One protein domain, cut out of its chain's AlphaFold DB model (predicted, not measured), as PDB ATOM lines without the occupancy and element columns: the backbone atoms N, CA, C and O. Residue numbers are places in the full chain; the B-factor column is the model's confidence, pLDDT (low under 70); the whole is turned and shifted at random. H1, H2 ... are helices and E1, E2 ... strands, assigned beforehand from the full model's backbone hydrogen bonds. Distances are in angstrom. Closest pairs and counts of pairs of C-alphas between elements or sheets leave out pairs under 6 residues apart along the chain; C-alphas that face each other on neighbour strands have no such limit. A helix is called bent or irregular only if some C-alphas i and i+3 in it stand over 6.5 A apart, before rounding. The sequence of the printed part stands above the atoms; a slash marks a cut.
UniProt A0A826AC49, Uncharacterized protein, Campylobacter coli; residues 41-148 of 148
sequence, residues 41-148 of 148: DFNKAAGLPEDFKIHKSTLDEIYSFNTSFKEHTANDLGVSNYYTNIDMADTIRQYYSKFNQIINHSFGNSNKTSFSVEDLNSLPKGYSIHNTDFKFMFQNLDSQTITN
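What this domain is: This is residues 41 to 148 of the 148 residues of an uncharacterized protein of Campylobacter coli (UniProt A0A826AC49). One long helix, H4, runs through the middle of a loose, thinly joined model; H1 packs on its first part, and H2 makes a corner near its first end and leads out to H3, far from the other parts. H5 is near the last end of H4, and beyond it a small two-stranded sheet, E1 and E2, is joined by a loop holding H6, which comes back near H4. The printed part has 108 residues, with six named helices and two named strands in the order H1, H2, H3, H4, H5, E1, H6, E2; the sheet, E1 - E2, is antiparallel and the class is mostly helix. The radius of gyration of the C-alphas is 16.5 A, and the spans are 46 by 37 by 23 A.

How they stand to each other: H1, residues 41 to 46, touches residues 89 to 93 of H4, residues 88 to 107; the closest C-alphas, of Ala 46 and Arg 93, are 4.4 A apart. The two run the same way at a steep tilt of 58 degrees. H2, residues 56 to 68, is apart from H1 and close to H4 but not clearly touching it: the closest C-alphas, of Leu 59 and Met 88, are 7.3 A apart, and the lines are about perpendicular at 78 degrees. H3, residues 70 to 76, meets H2 only through their link and is apart from H4. H5, residues 117 to 122, is close to H4 but not clearly touching, about perpendicular at 89 degrees, with the closest C-alphas, of Ser 106 and Ser 122, 7.3 A apart. H6, residues 134 to 138, is also close to H4 but not clearly touching; the closest C-alphas, of Gln 94 and Met 137, are 7.4 A apart. E1, residues 126 to 128, and E2, residues 145 to 147, are antiparallel at 154 degrees, with N 128 and O 145 within hydrogen-bond range at 3.2 A; both are apart from H4. In H1, H2, H4 and H5 every O i to N i+4 pair is within hydrogen-bond range; H3 has 0 of 3 and H6 0 of 1, beside 1 of 4 and 1 of 2 O i to N i+3 pairs.

Where its parts are: H1 begins at C-alpha 41, (-2.609, -23.108, 25.745). H2 is 17.6 A long. H3 is neither bent nor irregular, but only just: C-alphas 71 and 74 are 6.3 A apart. H4 runs 28.1 A from C-alpha 88, (-8.929, -27.924, 35.435), to C-alpha 107. H6 is irregular, with C-alphas 134 and 137 7.7 A apart. E2 ends at C-alpha 147, (4.424, -51.028, 47.178).

The domain as a whole: The two C-alphas farthest apart, of Gly 78 and Ser 116, are 48.1 A apart. The printed part has no cut, and the link from H3 to H4, 11 residues, is long. The mean pLDDT of the printed part is 80.0, and residues 69 to 82 and 127 to 148 are under 70.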
ATOM      1  N   ASP A  41      -2.370 -24.049  24.651       97.25
ATOM      2  CA  ASP A  41      -2.609 -23.108  25.745       97.25
ATOM      3  C   ASP A  41      -2.997 -23.828  27.045       97.25
ATOM      4  O   ASP A  41      -2.449 -23.502  28.102       97.25
ATOM      5  N   PHE A  42      -3.849 -24.855  26.961       97.75
ATOM      6  CA  PHE A  42      -4.141 -25.748  28.082       97.75
ATOM      7  C   PHE A  42      -2.890 -26.505  28.525       97.75
ATOM      8  O   PHE A  42      -2.554 -26.483  29.708       97.75
ATOM      9  N   ASN A  43      -2.166 -27.131  27.586       97.56
ATOM     10  CA  ASN A  43      -0.956 -27.898  27.905       97.56
ATOM     11  C   ASN A  43       0.067 -27.041  28.656       97.56
ATOM     12  O   ASN A  43       0.596 -27.462  29.684       97.56
ATOM     13  N   LYS A  44       0.282 -25.801  28.208       97.81
ATOM     14  CA  LYS A  44       1.176 -24.850  28.872       97.81
ATOM     15  C   LYS A  44       0.715 -24.506  30.287       97.81
ATOM     16  O   LYS A  44       1.541 -24.492  31.197       97.81
ATOM     17  N   ALA A  45      -0.574 -24.230  30.483       97.50
ATOM     18  CA  ALA A  45      -1.124 -23.920  31.804       97.50
ATOM     19  C   ALA A  45      -1.050 -25.123  32.762       97.50
ATOM     20  O   ALA A  45      -0.752 -24.961  33.944       97.50
ATOM     21  N   ALA A  46      -1.255 -26.332  32.237       96.56
ATOM     22  CA  ALA A  46      -1.190 -27.580  32.988       96.56
ATOM     23  C   ALA A  46       0.243 -28.138  33.149       96.56
ATOM     24  O   ALA A  46       0.434 -29.144  33.827       96.56
ATOM     25  N   GLY A  47       1.264 -27.512  32.550       95.38
ATOM     26  CA  GLY A  47       2.646 -28.008  32.593       95.38
ATOM     27  C   GLY A  47       2.850 -29.351  31.876       95.38
ATOM     28  O   GLY A  47       3.697 -30.144  32.286       95.38
ATOM     29  N   LEU A  48       2.053 -29.617  30.841       95.56
ATOM     30  CA  LEU A  48       2.124 -30.811  29.999       95.56
ATOM     31  C   LEU A  48       3.099 -30.596  28.825       95.56
ATOM     32  O   LEU A  48       3.340 -29.448  28.435       95.56
ATOM     33  N   PRO A  49       3.628 -31.676  28.217       93.94
ATOM     34  CA  PRO A  49       4.317 -31.597  26.931       93.94
ATOM     35  C   PRO A  49       3.466 -30.882  25.874       93.94
ATOM     36  O   PRO A  49       2.241 -30.993  25.871       93.94
ATOM     37  N   GLU A  50       4.108 -30.149  24.963       92.31
ATOM     38  CA  GLU A  50       3.406 -29.343  23.955       92.31
ATOM     39  C   GLU A  50       2.495 -30.195  23.057       92.31
ATOM     40  O   GLU A  50       1.374 -29.791  22.753       92.31
ATOM     41  N   ASP A  51       2.948 -31.397  22.704       92.50
ATOM     42  CA  ASP A  51       2.252 -32.377  21.870       92.50
ATOM     43  C   ASP A  51       1.330 -33.325  22.656       92.50
ATOM     44  O   ASP A  51       0.742 -34.243  22.074       92.50
ATOM     45  N   PHE A  52       1.173 -33.114  23.967       94.06
ATOM     46  CA  PHE A  52       0.299 -33.933  24.797       94.06
ATOM     47  C   PHE A  52      -1.154 -33.814  24.331       94.06
ATOM     48  O   PHE A  52      -1.682 -32.716  24.149       94.06
ATOM     49  N   LYS A  53      -1.825 -34.955  24.160       95.12
ATOM     50  CA  LYS A  53      -3.221 -35.005  23.722       95.12
ATOM     51  C   LYS A  53      -4.122 -35.466  24.851       95.12
ATOM     52  O   LYS A  53      -4.093 -36.631  25.238       95.12
ATOM     53  N   ILE A  54      -4.979 -34.564  25.314       96.00
ATOM     54  CA  ILE A  54      -6.092 -34.875  26.212       96.00
ATOM     55  C   ILE A  54      -7.391 -34.398  25.579       96.00
ATOM     56  O   ILE A  54      -7.490 -33.263  25.119       96.00
ATOM     57  N   HIS A  55      -8.372 -35.290  25.491       97.88
ATOM     58  CA  HIS A  55      -9.668 -34.964  24.914       97.88
ATOM     59  C   HIS A  55     -10.546 -34.265  25.959       97.88
ATOM     60  O   HIS A  55     -10.526 -34.632  27.136       97.88
ATOM     61  N   LYS A  56     -11.351 -33.286  25.535       96.38
ATOM     62  CA  LYS A  56     -12.284 -32.539  26.394       96.38
ATOM     63  C   LYS A  56     -13.158 -33.467  27.240       96.38
ATOM     64  O   LYS A  56     -13.366 -33.187  28.414       96.38
ATOM     65  N   SER A  57     -13.642 -34.570  26.670       97.00
ATOM     66  CA  SER A  57     -14.512 -35.514  27.390       97.00
ATOM     67  C   SER A  57     -13.850 -36.107  28.636       97.00
ATOM     68  O   SER A  57     -14.528 -36.323  29.629       97.00
ATOM     69  N   THR A  58     -12.528 -36.308  28.630       95.69
ATOM     70  CA  THR A  58     -11.792 -36.750  29.823       95.69
ATOM     71  C   THR A  58     -11.858 -35.697  30.928       95.69
ATOM     72  O   THR A  58     -12.039 -36.028  32.097       95.69
ATOM     73  N   LEU A  59     -11.752 -34.414  30.573       95.38
ATOM     74  CA  LEU A  59     -11.908 -33.321  31.533       95.38
ATOM     75  C   LEU A  59     -13.363 -33.197  32.016       95.38
ATOM     76  O   LEU A  59     -13.586 -32.974  33.206       95.38
ATOM     77  N   ASP A  60     -14.342 -33.408  31.128       94.19
ATOM     78  CA  ASP A  60     -15.767 -33.447  31.485       94.19
ATOM     79  C   ASP A  60     -16.058 -34.565  32.494       94.19
ATOM     80  O   ASP A  60     -16.782 -34.343  33.466       94.19
ATOM     81  N   GLU A  61     -15.470 -35.747  32.307       92.81
ATOM     82  CA  GLU A  61     -15.585 -36.879  33.230       92.81
ATOM     83  C   GLU A  61     -14.951 -36.572  34.589       92.81
ATOM     84  O   GLU A  61     -15.578 -36.815  35.618       92.81
ATOM     85  N   ILE A  62     -13.755 -35.971  34.619       89.19
ATOM     86  CA  ILE A  62     -13.106 -35.539  35.869       89.19
ATOM     87  C   ILE A  62     -13.978 -34.514  36.596       89.19
ATOM     88  O   ILE A  62     -14.207 -34.634  37.802       89.19
ATOM     89  N   TYR A  63     -14.493 -33.513  35.879       88.75
ATOM     90  CA  TYR A  63     -15.377 -32.504  36.454       88.75
ATOM     91  C   TYR A  63     -16.652 -33.143  37.011       88.75
ATOM     92  O   TYR A  63     -17.038 -32.875  38.151       88.75
ATOM     93  N   SER A  64     -17.282 -34.018  36.226       86.38
ATOM     94  CA  SER A  64     -18.513 -34.710  36.604       86.38
ATOM     95  C   SER A  64     -18.273 -35.591  37.820       86.38
ATOM     96  O   SER A  64     -18.951 -35.419  38.814       86.38
ATOM     97  N   PHE A  65     -17.242 -36.435  37.843       83.50
ATOM     98  CA  PHE A  65     -16.921 -37.266  39.007       83.50
ATOM     99  C   PHE A  65     -16.767 -36.439  40.296       83.50
ATOM    100  O   PHE A  65     -17.357 -36.763  41.326       83.50
ATOM    101  N   ASN A  66     -16.043 -35.318  40.226       77.81
ATOM    102  CA  ASN A  66     -15.802 -34.451  41.382       77.81
ATOM    103  C   ASN A  66     -17.020 -33.600  41.788       77.81
ATOM    104  O   ASN A  66     -17.046 -33.039  42.886       77.81
ATOM    105  N   THR A  67     -18.039 -33.490  40.934       77.19
ATOM    106  CA  THR A  67     -19.255 -32.705  41.203       77.19
ATOM    107  C   THR A  67     -20.523 -33.548  41.348       77.19
ATOM    108  O   THR A  67     -21.466 -33.085  41.974       77.19
ATOM    109  N   SER A  68     -20.549 -34.789  40.870       71.38
ATOM    110  CA  SER A  68     -21.665 -35.736  40.987       71.38
ATOM    111  C   SER A  68     -21.693 -36.436  42.343       71.38
ATOM    112  O   SER A  68     -22.756 -36.858  42.783       71.38
ATOM    113  N   PHE A  69     -20.574 -36.466  43.075       59.97
ATOM    114  CA  PHE A  69     -20.527 -36.905  44.480       59.97
ATOM    115  C   PHE A  69     -21.386 -36.043  45.435       59.97
ATOM    116  O   PHE A  69     -21.402 -36.295  46.637       59.97
ATOM    117  N   LYS A  70     -22.085 -35.021  44.919       58.53
ATOM    118  CA  LYS A  70     -22.745 -33.957  45.678       58.53
ATOM    119  C   LYS A  70     -24.174 -34.233  46.137       58.53
ATOM    120  O   LYS A  70     -24.608 -33.536  47.044       58.53
ATOM    121  N   GLU A  71     -24.919 -35.198  45.600       53.22
ATOM    122  CA  GLU A  71     -26.341 -35.279  45.991       53.22
ATOM    123  C   GLU A  71     -26.566 -35.863  47.394       53.22
ATOM    124  O   GLU A  71     -27.443 -35.392  48.117       53.22
ATOM    125  N   HIS A  72     -25.750 -36.824  47.831       54.28
ATOM    126  CA  HIS A  72     -25.947 -37.448  49.143       54.28
ATOM    127  C   HIS A  72     -25.174 -36.762  50.279       54.28
ATOM    128  O   HIS A  72     -25.721 -36.597  51.357       54.28
ATOM    129  N   THR A  73     -23.943 -36.296  50.050       56.84
ATOM    130  CA  THR A  73     -23.041 -35.840  51.131       56.84
ATOM    131  C   THR A  73     -23.040 -34.325  51.362       56.84
ATOM    132  O   THR A  73     -22.804 -33.869  52.479       56.84
ATOM    133  N   ALA A  74     -23.342 -33.515  50.340       58.06
ATOM    134  CA  ALA A  74     -23.372 -32.055  50.477       58.06
ATOM    135  C   ALA A  74     -24.556 -31.594  51.353       58.06
ATOM    136  O   ALA A  74     -24.413 -30.680  52.168       58.06
ATOM    137  N   ASN A  75     -25.687 -32.308  51.255       57.91
ATOM    138  CA  ASN A  75     -26.850 -32.139  52.127       57.91
ATOM    139  C   ASN A  75     -26.511 -32.411  53.603       57.91
ATOM    140  O   ASN A  75     -26.896 -31.620  54.463       57.91
ATOM    141  N   ASP A  76     -25.731 -33.458  53.889       64.12
ATOM    142  CA  ASP A  76     -25.322 -33.812  55.257       64.12
ATOM    143  C   ASP A  76     -24.395 -32.761  55.897       64.12
ATOM    144  O   ASP A  76     -24.386 -32.593  57.115       64.12
ATOM    145  N   LEU A  77     -23.633 -32.022  55.083       66.75
ATOM    146  CA  LEU A  77     -22.750 -30.940  55.539       66.75
ATOM    147  C   LEU A  77     -23.371 -29.538  55.424       66.75
ATOM    148  O   LEU A  77     -22.703 -28.551  55.738       66.75
ATOM    149  N   GLY A  78     -24.624 -29.426  54.971       65.75
ATOM    150  CA  GLY A  78     -25.318 -28.144  54.813       65.75
ATOM    151  C   GLY A  78     -24.695 -27.212  53.765       65.75
ATOM    152  O   GLY A  78     -24.884 -25.997  53.836       65.75
ATOM    153  N   VAL A  79     -23.944 -27.753  52.802       62.38
ATOM    154  CA  VAL A  79     -23.333 -26.989  51.705       62.38
ATOM    155  C   VAL A  79     -23.995 -27.355  50.382       62.38
ATOM    156  O   VAL A  79     -24.288 -28.515  50.123       62.38
ATOM    157  N   SER A  80     -24.213 -26.379  49.499       61.94
ATOM    158  CA  SER A  80     -24.760 -26.658  48.161       61.94
ATOM    159  C   SER A  80     -23.736 -27.322  47.240       61.94
ATOM    160  O   SER A  80     -24.100 -27.994  46.282       61.94
ATOM    161  N   ASN A  81     -22.445 -27.114  47.514       63.97
ATOM    162  CA  ASN A  81     -21.330 -27.566  46.701       63.97
ATOM    163  C   ASN A  81     -20.050 -27.647  47.550       63.97
ATOM    164  O   ASN A  81     -19.696 -26.674  48.205       63.97
ATOM    165  N   TYR A  82     -19.305 -28.755  47.461       65.81
ATOM    166  CA  TYR A  82     -17.965 -28.868  48.067       65.81
ATOM    167  C   TYR A  82     -16.920 -27.938  47.438       65.81
ATOM    168  O   TYR A  82     -16.045 -27.424  48.127       65.81
ATOM    169  N   TYR A  83     -17.022 -27.719  46.127       72.06
ATOM    170  CA  TYR A  83     -16.110 -26.874  45.358       72.06
ATOM    171  C   TYR A  83     -16.862 -25.676  44.791       72.06
ATOM    172  O   TYR A  83     -17.918 -25.856  44.175       72.06
ATOM    173  N   THR A  84     -16.298 -24.482  44.968       74.81
ATOM    174  CA  THR A  84     -16.772 -23.233  44.354       74.81
ATOM    175  C   THR A  84     -16.451 -23.205  42.859       74.81
ATOM    176  O   THR A  84     -17.265 -22.766  42.053       74.81
ATOM    177  N   ASN A  85     -15.282 -23.729  42.492       79.88
ATOM    178  CA  ASN A  85     -14.797 -23.914  41.131       79.88
ATOM    179  C   ASN A  85     -13.736 -25.029  41.118       79.88
ATOM    180  O   ASN A  85     -13.097 -25.291  42.134       79.88
ATOM    181  N   ILE A  86     -13.543 -25.670  39.964       86.81
ATOM    182  CA  ILE A  86     -12.428 -26.595  39.720       86.81
ATOM    183  C   ILE A  86     -11.544 -25.944  38.658       86.81
ATOM    184  O   ILE A  86     -11.984 -25.758  37.523       86.81
ATOM    185  N   ASP A  87     -10.313 -25.580  39.022       93.06
ATOM    186  CA  ASP A  87      -9.301 -25.173  38.045       93.06
ATOM    187  C   ASP A  87      -8.761 -26.431  37.362       93.06
ATOM    188  O   ASP A  87      -7.991 -27.199  37.945       93.06
ATOM    189  N   MET A  88      -9.229 -26.684  36.142       94.44
ATOM    190  CA  MET A  88      -8.929 -27.924  35.435       94.44
ATOM    191  C   MET A  88      -7.458 -28.009  35.015       94.44
ATOM    192  O   MET A  88      -6.873 -29.087  35.083       94.44
ATOM    193  N   ALA A  89      -6.840 -26.891  34.629       95.94
ATOM    194  CA  ALA A  89      -5.426 -26.886  34.269       95.94
ATOM    195  C   ALA A  89      -4.562 -27.176  35.499       95.94
ATOM    196  O   ALA A  89      -3.677 -28.030  35.441       95.94
ATOM    197  N   ASP A  90      -4.872 -26.546  36.634       93.12
ATOM    198  CA  ASP A  90      -4.162 -26.807  37.885       93.12
ATOM    199  C   ASP A  90      -4.375 -28.239  38.393       93.12
ATOM    200  O   ASP A  90      -3.429 -28.907  38.813       93.12
ATOM    201  N   THR A  91      -5.602 -28.750  38.285       91.00
ATOM    202  CA  THR A  91      -5.941 -30.133  38.640       91.00
ATOM    203  C   THR A  91      -5.114 -31.123  37.815       91.00
ATOM    204  O   THR A  91      -4.450 -31.999  38.373       91.00
ATOM    205  N   ILE A  92      -5.076 -30.963  36.488       94.56
ATOM    206  CA  ILE A  92      -4.285 -31.830  35.606       94.56
ATOM    207  C   ILE A  92      -2.780 -31.675  35.855       94.56
ATOM    208  O   ILE A  92      -2.072 -32.681  35.890       94.56
ATOM    209  N   ARG A  93      -2.289 -30.458  36.125       94.00
ATOM    210  CA  ARG A  93      -0.890 -30.202  36.508       94.00
ATOM    211  C   ARG A  93      -0.473 -31.019  37.725       94.00
ATOM    212  O   ARG A  93       0.609 -31.608  37.744       94.00
ATOM    213  N   GLN A  94      -1.328 -31.076  38.745       88.38
ATOM    214  CA  GLN A  94      -1.072 -31.859  39.952       88.38
ATOM    215  C   GLN A  94      -1.025 -33.364  39.652       88.38
ATOM    216  O   GLN A  94      -0.072 -34.035  40.062       88.38
ATOM    217  N   TYR A  95      -1.988 -33.888  38.887       88.88
ATOM    218  CA  TYR A  95      -2.001 -35.300  38.487       88.88
ATOM    219  C   TYR A  95      -0.787 -35.679  37.632       88.88
ATOM    220  O   TYR A  95      -0.140 -36.690  37.902       88.88
ATOM    221  N   TYR A  96      -0.422 -34.851  36.653       91.31
ATOM    222  CA  TYR A  96       0.733 -35.105  35.795       91.31
ATOM    223  C   TYR A  96       2.055 -35.045  36.572       91.31
ATOM    224  O   TYR A  96       2.924 -35.899  36.409       91.31
ATOM    225  N   SER A  97       2.183 -34.103  37.511       88.88
ATOM    226  CA  SER A  97       3.320 -34.058  38.437       88.88
ATOM    227  C   SER A  97       3.441 -35.345  39.262       88.88
ATOM    228  O   SER A  97       4.551 -35.828  39.493       88.88
ATOM    229  N   LYS A  98       2.319 -35.919  39.716       84.88
ATOM    230  CA  LYS A  98       2.324 -37.199  40.441       84.88
ATOM    231  C   LYS A  98       2.709 -38.361  39.545       84.88
ATOM    232  O   LYS A  98       3.554 -39.159  39.942       84.88
ATOM    233  N   PHE A  99       2.159 -38.413  38.336       88.38
ATOM    234  CA  PHE A  99       2.554 -39.387  37.328       88.38
ATOM    235  C   PHE A  99       4.075 -39.368  37.105       88.38
ATOM    236  O   PHE A  99       4.717 -40.403  37.247       88.38
ATOM    237  N   ASN A 100       4.679 -38.193  36.897       89.12
ATOM    238  CA  ASN A 100       6.128 -38.069  36.705       89.12
ATOM    239  C   ASN A 100       6.944 -38.567  37.904       89.12
ATOM    240  O   ASN A 100       7.993 -39.180  37.712       89.12
ATOM    241  N   GLN A 101       6.473 -38.337  39.133       86.81
ATOM    242  CA  GLN A 101       7.133 -38.865  40.330       86.81
ATOM    243  C   GLN A 101       7.078 -40.401  40.365       86.81
ATOM    244  O   GLN A 101       8.094 -41.024  40.654       86.81
ATOM    245  N   ILE A 102       5.940 -41.014  40.009       86.75
ATOM    246  CA  ILE A 102       5.802 -42.481  39.918       86.75
ATOM    247  C   ILE A 102       6.732 -43.036  38.839       86.75
ATOM    248  O   ILE A 102       7.505 -43.947  39.112       86.75
ATOM    249  N   ILE A 103       6.718 -42.459  37.635       90.00
ATOM    250  CA  ILE A 103       7.572 -42.906  36.528       90.00
ATOM    251  C   ILE A 103       9.057 -42.783  36.890       90.00
ATOM    252  O   ILE A 103       9.835 -43.709  36.654       90.00
ATOM    253  N   ASN A 104       9.461 -41.669  37.503       89.44
ATOM    254  CA  ASN A 104      10.837 -41.491  37.948       89.44
ATOM    255  C   ASN A 104      11.217 -42.474  39.064       89.44
ATOM    256  O   ASN A 104      12.323 -42.998  39.049       89.44
ATOM    257  N   HIS A 105      10.310 -42.758  39.999       86.00
ATOM    258  CA  HIS A 105      10.545 -43.742  41.052       86.00
ATOM    259  C   HIS A 105      10.702 -45.163  40.489       86.00
ATOM    260  O   HIS A 105      11.643 -45.865  40.844       86.00
ATOM    261  N   SER A 106       9.811 -45.576  39.584       88.88
ATOM    262  CA  SER A 106       9.802 -46.929  39.017       88.88
ATOM    263  C   SER A 106      10.956 -47.190  38.054       88.88
ATOM    264  O   SER A 106      11.474 -48.303  38.010       88.88
ATOM    265  N   PHE A 107      11.361 -46.184  37.274       91.38
ATOM    266  CA  PHE A 107      12.281 -46.384  36.148       91.38
ATOM    267  C   PHE A 107      13.542 -45.515  36.191       91.38
ATOM    268  O   PHE A 107      14.385 -45.635  35.304       91.38
ATOM    269  N   GLY A 108      13.673 -44.601  37.157       89.88
ATOM    270  CA  GLY A 108      14.778 -43.636  37.212       89.88
ATOM    271  C   GLY A 108      14.817 -42.664  36.027       89.88
ATOM    272  O   GLY A 108      15.869 -42.106  35.726       89.88
ATOM    273  N   ASN A 109      13.703 -42.509  35.302       87.44
ATOM    274  CA  ASN A 109      13.635 -41.709  34.083       87.44
ATOM    275  C   ASN A 109      12.269 -41.026  33.931       87.44
ATOM    276  O   ASN A 109      11.343 -41.600  33.361       87.44
ATOM    277  N   SER A 110      12.165 -39.767  34.363       80.62
ATOM    278  CA  SER A 110      10.943 -38.955  34.233       80.62
ATOM    279  C   SER A 110      10.526 -38.644  32.789       80.62
ATOM    280  O   SER A 110       9.408 -38.192  32.574       80.62
ATOM    281  N   ASN A 111      11.398 -38.869  31.801       85.62
ATOM    282  CA  ASN A 111      11.122 -38.596  30.386       85.62
ATOM    283  C   ASN A 111      10.672 -39.849  29.620       85.62
ATOM    284  O   ASN A 111      10.574 -39.823  28.393       85.62
ATOM    285  N   LYS A 112      10.436 -40.971  30.309       89.25
ATOM    286  CA  LYS A 112       9.927 -42.191  29.679       89.25
ATOM    287  C   LYS A 112       8.478 -41.971  29.225       89.25
ATOM    288  O   LYS A 112       7.582 -41.816  30.045       89.25
ATOM    289  N   THR A 113       8.258 -41.991  27.912       86.75
ATOM    290  CA  THR A 113       6.945 -41.782  27.265       86.75
ATOM    291  C   THR A 113       6.422 -43.026  26.542       86.75
ATOM    292  O   THR A 113       5.400 -42.980  25.861       86.75
ATOM    293  N   SER A 114       7.119 -44.155  26.656       90.81
ATOM    294  CA  SER A 114       6.725 -45.437  26.067       90.81
ATOM    295  C   SER A 114       6.967 -46.559  27.068       90.81
ATOM    296  O   SER A 114       8.037 -46.626  27.684       90.81
ATOM    297  N   PHE A 115       5.970 -47.428  27.219       92.56
ATOM    298  CA  PHE A 115       5.918 -48.465  28.246       92.56
ATOM    299  C   PHE A 115       5.644 -49.821  27.596       92.56
ATOM    300  O   PHE A 115       4.689 -49.954  26.829       92.56
ATOM    301  N   SER A 116       6.489 -50.811  27.884       95.31
ATOM    302  CA  SER A 116       6.212 -52.207  27.550       95.31
ATOM    303  C   SER A 116       5.195 -52.806  28.526       95.31
ATOM    304  O   SER A 116       4.856 -52.209  29.547       95.31
ATOM    305  N   VAL A 117       4.712 -54.014  28.238       95.75
ATOM    306  CA  VAL A 117       3.838 -54.738  29.174       95.75
ATOM    307  C   VAL A 117       4.568 -55.010  30.493       95.75
ATOM    308  O   VAL A 117       3.980 -54.883  31.562       95.75
ATOM    309  N   GLU A 118       5.859 -55.333  30.432       94.50
ATOM    310  CA  GLU A 118       6.709 -55.530  31.607       94.50
ATOM    311  C   GLU A 118       6.850 -54.238  32.415       94.50
ATOM    312  O   GLU A 118       6.710 -54.280  33.636       94.50
ATOM    313  N   ASP A 119       7.040 -53.091  31.748       93.69
ATOM    314  CA  ASP A 119       7.062 -51.788  32.418       93.69
ATOM    315  C   ASP A 119       5.746 -51.547  33.168       93.69
ATOM    316  O   ASP A 119       5.758 -51.235  34.357       93.69
ATOM    317  N   LEU A 120       4.603 -51.748  32.504       92.00
ATOM    318  CA  LEU A 120       3.286 -51.554  33.115       92.00
ATOM    319  C   LEU A 120       3.057 -52.492  34.308       92.00
ATOM    320  O   LEU A 120       2.511 -52.068  35.323       92.00
ATOM    321  N   ASN A 121       3.523 -53.739  34.220       90.44
ATOM    322  CA  ASN A 121       3.439 -54.712  35.312       90.44
ATOM    323  C   ASN A 121       4.376 -54.384  36.484       90.44
ATOM    324  O   ASN A 121       4.154 -54.876  37.592       90.44
ATOM    325  N   SER A 122       5.419 -53.584  36.245       89.25
ATOM    326  CA  SER A 122       6.365 -53.128  37.268       89.25
ATOM    327  C   SER A 122       5.949 -51.825  37.957       89.25
ATOM    328  O   SER A 122       6.577 -51.429  38.938       89.25
ATOM    329  N   LEU A 123       4.902 -51.153  37.461       89.56
ATOM    330  CA  LEU A 123       4.371 -49.960  38.109       89.56
ATOM    331  C   LEU A 123       3.820 -50.306  39.503       89.56
ATOM    332  O   LEU A 123       3.200 -51.361  39.678       89.56
ATOM    333  N   PRO A 124       3.972 -49.404  40.487       87.00
ATOM    334  CA  PRO A 124       3.363 -49.557  41.793       87.00
ATOM    335  C   PRO A 124       1.860 -49.764  41.666       87.00
ATOM    336  O   PRO A 124       1.159 -48.965  41.040       87.00
ATOM    337  N   LYS A 125       1.344 -50.817  42.302       83.19
ATOM    338  CA  LYS A 125      -0.101 -51.093  42.323       83.19
ATOM    339  C   LYS A 125      -0.857 -50.187  43.293       83.19
ATOM    340  O   LYS A 125      -2.081 -50.105  43.242       83.19
ATOM    341  N   GLY A 126      -0.131 -49.514  44.180       75.56
ATOM    342  CA  GLY A 126      -0.673 -48.574  45.143       75.56
ATOM    343  C   GLY A 126       0.431 -47.829  45.881       75.56
ATOM    344  O   GLY A 126       1.596 -48.225  45.877       75.56
ATOM    345  N   TYR A 127       0.042 -46.740  46.531       68.12
ATOM    346  CA  TYR A 127       0.887 -45.983  47.447       68.12
ATOM    347  C   TYR A 127       0.171 -45.880  48.793       68.12
ATOM    348  O   TYR A 127      -1.052 -45.754  48.844       68.12
ATOM    349  N   SER A 128       0.927 -45.963  49.887       67.88
ATOM    350  CA  SER A 128       0.391 -45.813  51.240       67.88
ATOM    351  C   SER A 128       0.990 -44.585  51.902       67.88
ATOM    352  O   SER A 128       2.206 -44.394  51.912       67.88
ATOM    353  N   ILE A 129       0.130 -43.767  52.502       59.25
ATOM    354  CA  ILE A 129       0.527 -42.520  53.156       59.25
ATOM    355  C   ILE A 129       0.292 -42.671  54.649       59.25
ATOM    356  O   ILE A 129      -0.807 -43.001  55.081       59.25
ATOM    357  N   HIS A 130       1.328 -42.429  55.446       58.72
ATOM    358  CA  HIS A 130       1.229 -42.372  56.906       58.72
ATOM    359  C   HIS A 130       1.018 -40.921  57.359       58.72
ATOM    360  O   HIS A 130       1.801 -40.373  58.130       58.72
ATOM    361  N   ASN A 131      -0.013 -40.270  56.819       55.25
ATOM    362  CA  ASN A 131      -0.379 -38.907  57.181       55.25
ATOM    363  C   ASN A 131      -1.904 -38.750  57.094       55.25
ATOM    364  O   ASN A 131      -2.498 -39.050  56.061       55.25
ATOM    365  N   THR A 132      -2.527 -38.312  58.187       54.22
ATOM    366  CA  THR A 132      -3.978 -38.109  58.309       54.22
ATOM    367  C   THR A 132      -4.464 -36.811  57.664       54.22
ATOM    368  O   THR A 132      -5.670 -36.593  57.578       54.22
ATOM    369  N   ASP A 133      -3.557 -35.949  57.200       56.44
ATOM    370  CA  ASP A 133      -3.929 -34.697  56.555       56.44
ATOM    371  C   ASP A 133      -4.320 -34.920  55.088       56.44
ATOM    372  O   ASP A 133      -3.545 -35.438  54.280       56.44
ATOM    373  N   PHE A 134      -5.491 -34.398  54.700       55.41
ATOM    374  CA  PHE A 134      -6.027 -34.385  53.325       55.41
ATOM    375  C   PHE A 134      -5.116 -33.700  52.282       55.41
ATOM    376  O   PHE A 134      -5.438 -33.647  51.098       55.41
ATOM    377  N   LYS A 135      -3.936 -33.216  52.684       55.12
ATOM    378  CA  LYS A 135      -2.901 -32.641  51.818       55.12
ATOM    379  C   LYS A 135      -2.142 -33.701  50.992       55.12
ATOM    380  O   LYS A 135      -1.106 -33.396  50.403       55.12
ATOM    381  N   PHE A 136      -2.619 -34.945  50.942       56.00
ATOM    382  CA  PHE A 136      -1.963 -36.078  50.280       56.00
ATOM    383  C   PHE A 136      -1.613 -35.829  48.804       56.00
ATOM    384  O   PHE A 136      -0.537 -36.226  48.358       56.00
ATOM    385  N   MET A 137      -2.450 -35.090  48.064       55.28
ATOM    386  CA  MET A 137      -2.173 -34.721  46.666       55.28
ATOM    387  C   MET A 137      -0.909 -33.862  46.497       55.28
ATOM    388  O   MET A 137      -0.315 -33.841  45.422       55.28
ATOM    389  N   PHE A 138      -0.440 -33.199  47.557       56.97
ATOM    390  CA  PHE A 138       0.671 -32.247  47.494       56.97
ATOM    391  C   PHE A 138       1.992 -32.784  48.071       56.97
ATOM    392  O   PHE A 138       3.000 -32.084  48.018       56.97
ATOM    393  N   GLN A 139       2.024 -34.001  48.624       61.97
ATOM    394  CA  GLN A 139       3.225 -34.547  49.282       61.97
ATOM    395  C   GLN A 139       4.120 -35.293  48.290       61.97
ATOM    396  O   GLN A 139       3.614 -36.090  47.503       61.97
ATOM    397  N   ASN A 140       5.436 -35.049  48.307       61.88
ATOM    398  CA  ASN A 140       6.398 -35.790  47.478       61.88
ATOM    399  C   ASN A 140       6.296 -37.306  47.770       61.88
ATOM    400  O   ASN A 140       6.062 -37.705  48.911       61.88
ATOM    401  N   LEU A 141       6.418 -38.137  46.734       64.06
ATOM    402  CA  LEU A 141       6.454 -39.594  46.857       64.06
ATOM    403  C   LEU A 141       7.722 -40.102  47.561       64.06
ATOM    404  O   LEU A 141       7.652 -41.134  48.219       64.06
ATOM    405  N   ASP A 142       8.834 -39.360  47.522       62.56
ATOM    406  CA  ASP A 142      10.088 -39.744  48.197       62.56
ATOM    407  C   ASP A 142       9.942 -39.886  49.726       62.56
ATOM    408  O   ASP A 142      10.769 -40.516  50.381       62.56
ATOM    409  N   SER A 143       8.893 -39.300  50.314       59.94
ATOM    410  CA  SER A 143       8.587 -39.401  51.745       59.94
ATOM    411  C   SER A 143       7.540 -40.475  52.079       59.94
ATOM    412  O   SER A 143       6.996 -40.454  53.182       59.94
ATOM    413  N   GLN A 144       7.190 -41.363  51.140       63.38
ATOM    414  CA  GLN A 144       6.083 -42.324  51.266       63.38
ATOM    415  C   GLN A 144       6.529 -43.758  50.953       63.38
ATOM    416  O   GLN A 144       7.480 -43.984  50.207       63.38
ATOM    417  N   THR A 145       5.816 -44.743  51.505       59.06
ATOM    418  CA  THR A 145       6.068 -46.158  51.209       59.06
ATOM    419  C   THR A 145       5.316 -46.552  49.941       59.06
ATOM    420  O   THR A 145       4.081 -46.560  49.912       59.06
ATOM    421  N   ILE A 146       6.065 -46.891  48.894       61.31
ATOM    422  CA  ILE A 146       5.538 -47.369  47.612       61.31
ATOM    423  C   ILE A 146       5.621 -48.899  47.593       61.31
ATOM    424  O   ILE A 146       6.659 -49.471  47.924       61.31
ATOM    425  N   THR A 147       4.520 -49.561  47.237       60.28
ATOM    426  CA  THR A 147       4.424 -51.028  47.178       60.28
ATOM    427  C   THR A 147       4.200 -51.503  45.746       60.28
ATOM    428  O   THR A 147       3.377 -50.932  45.024       60.28
ATOM    429  N   ASN A 148       4.891 -52.579  45.369       56.03
ATOM    430  CA  ASN A 148       4.761 -53.257  44.074       56.03
ATOM    431  C   ASN A 148       3.699 -54.364  44.097       56.03
ATOM    432  O   ASN A 148       3.545 -55.022  45.148       56.03
TER     433      ASN A 148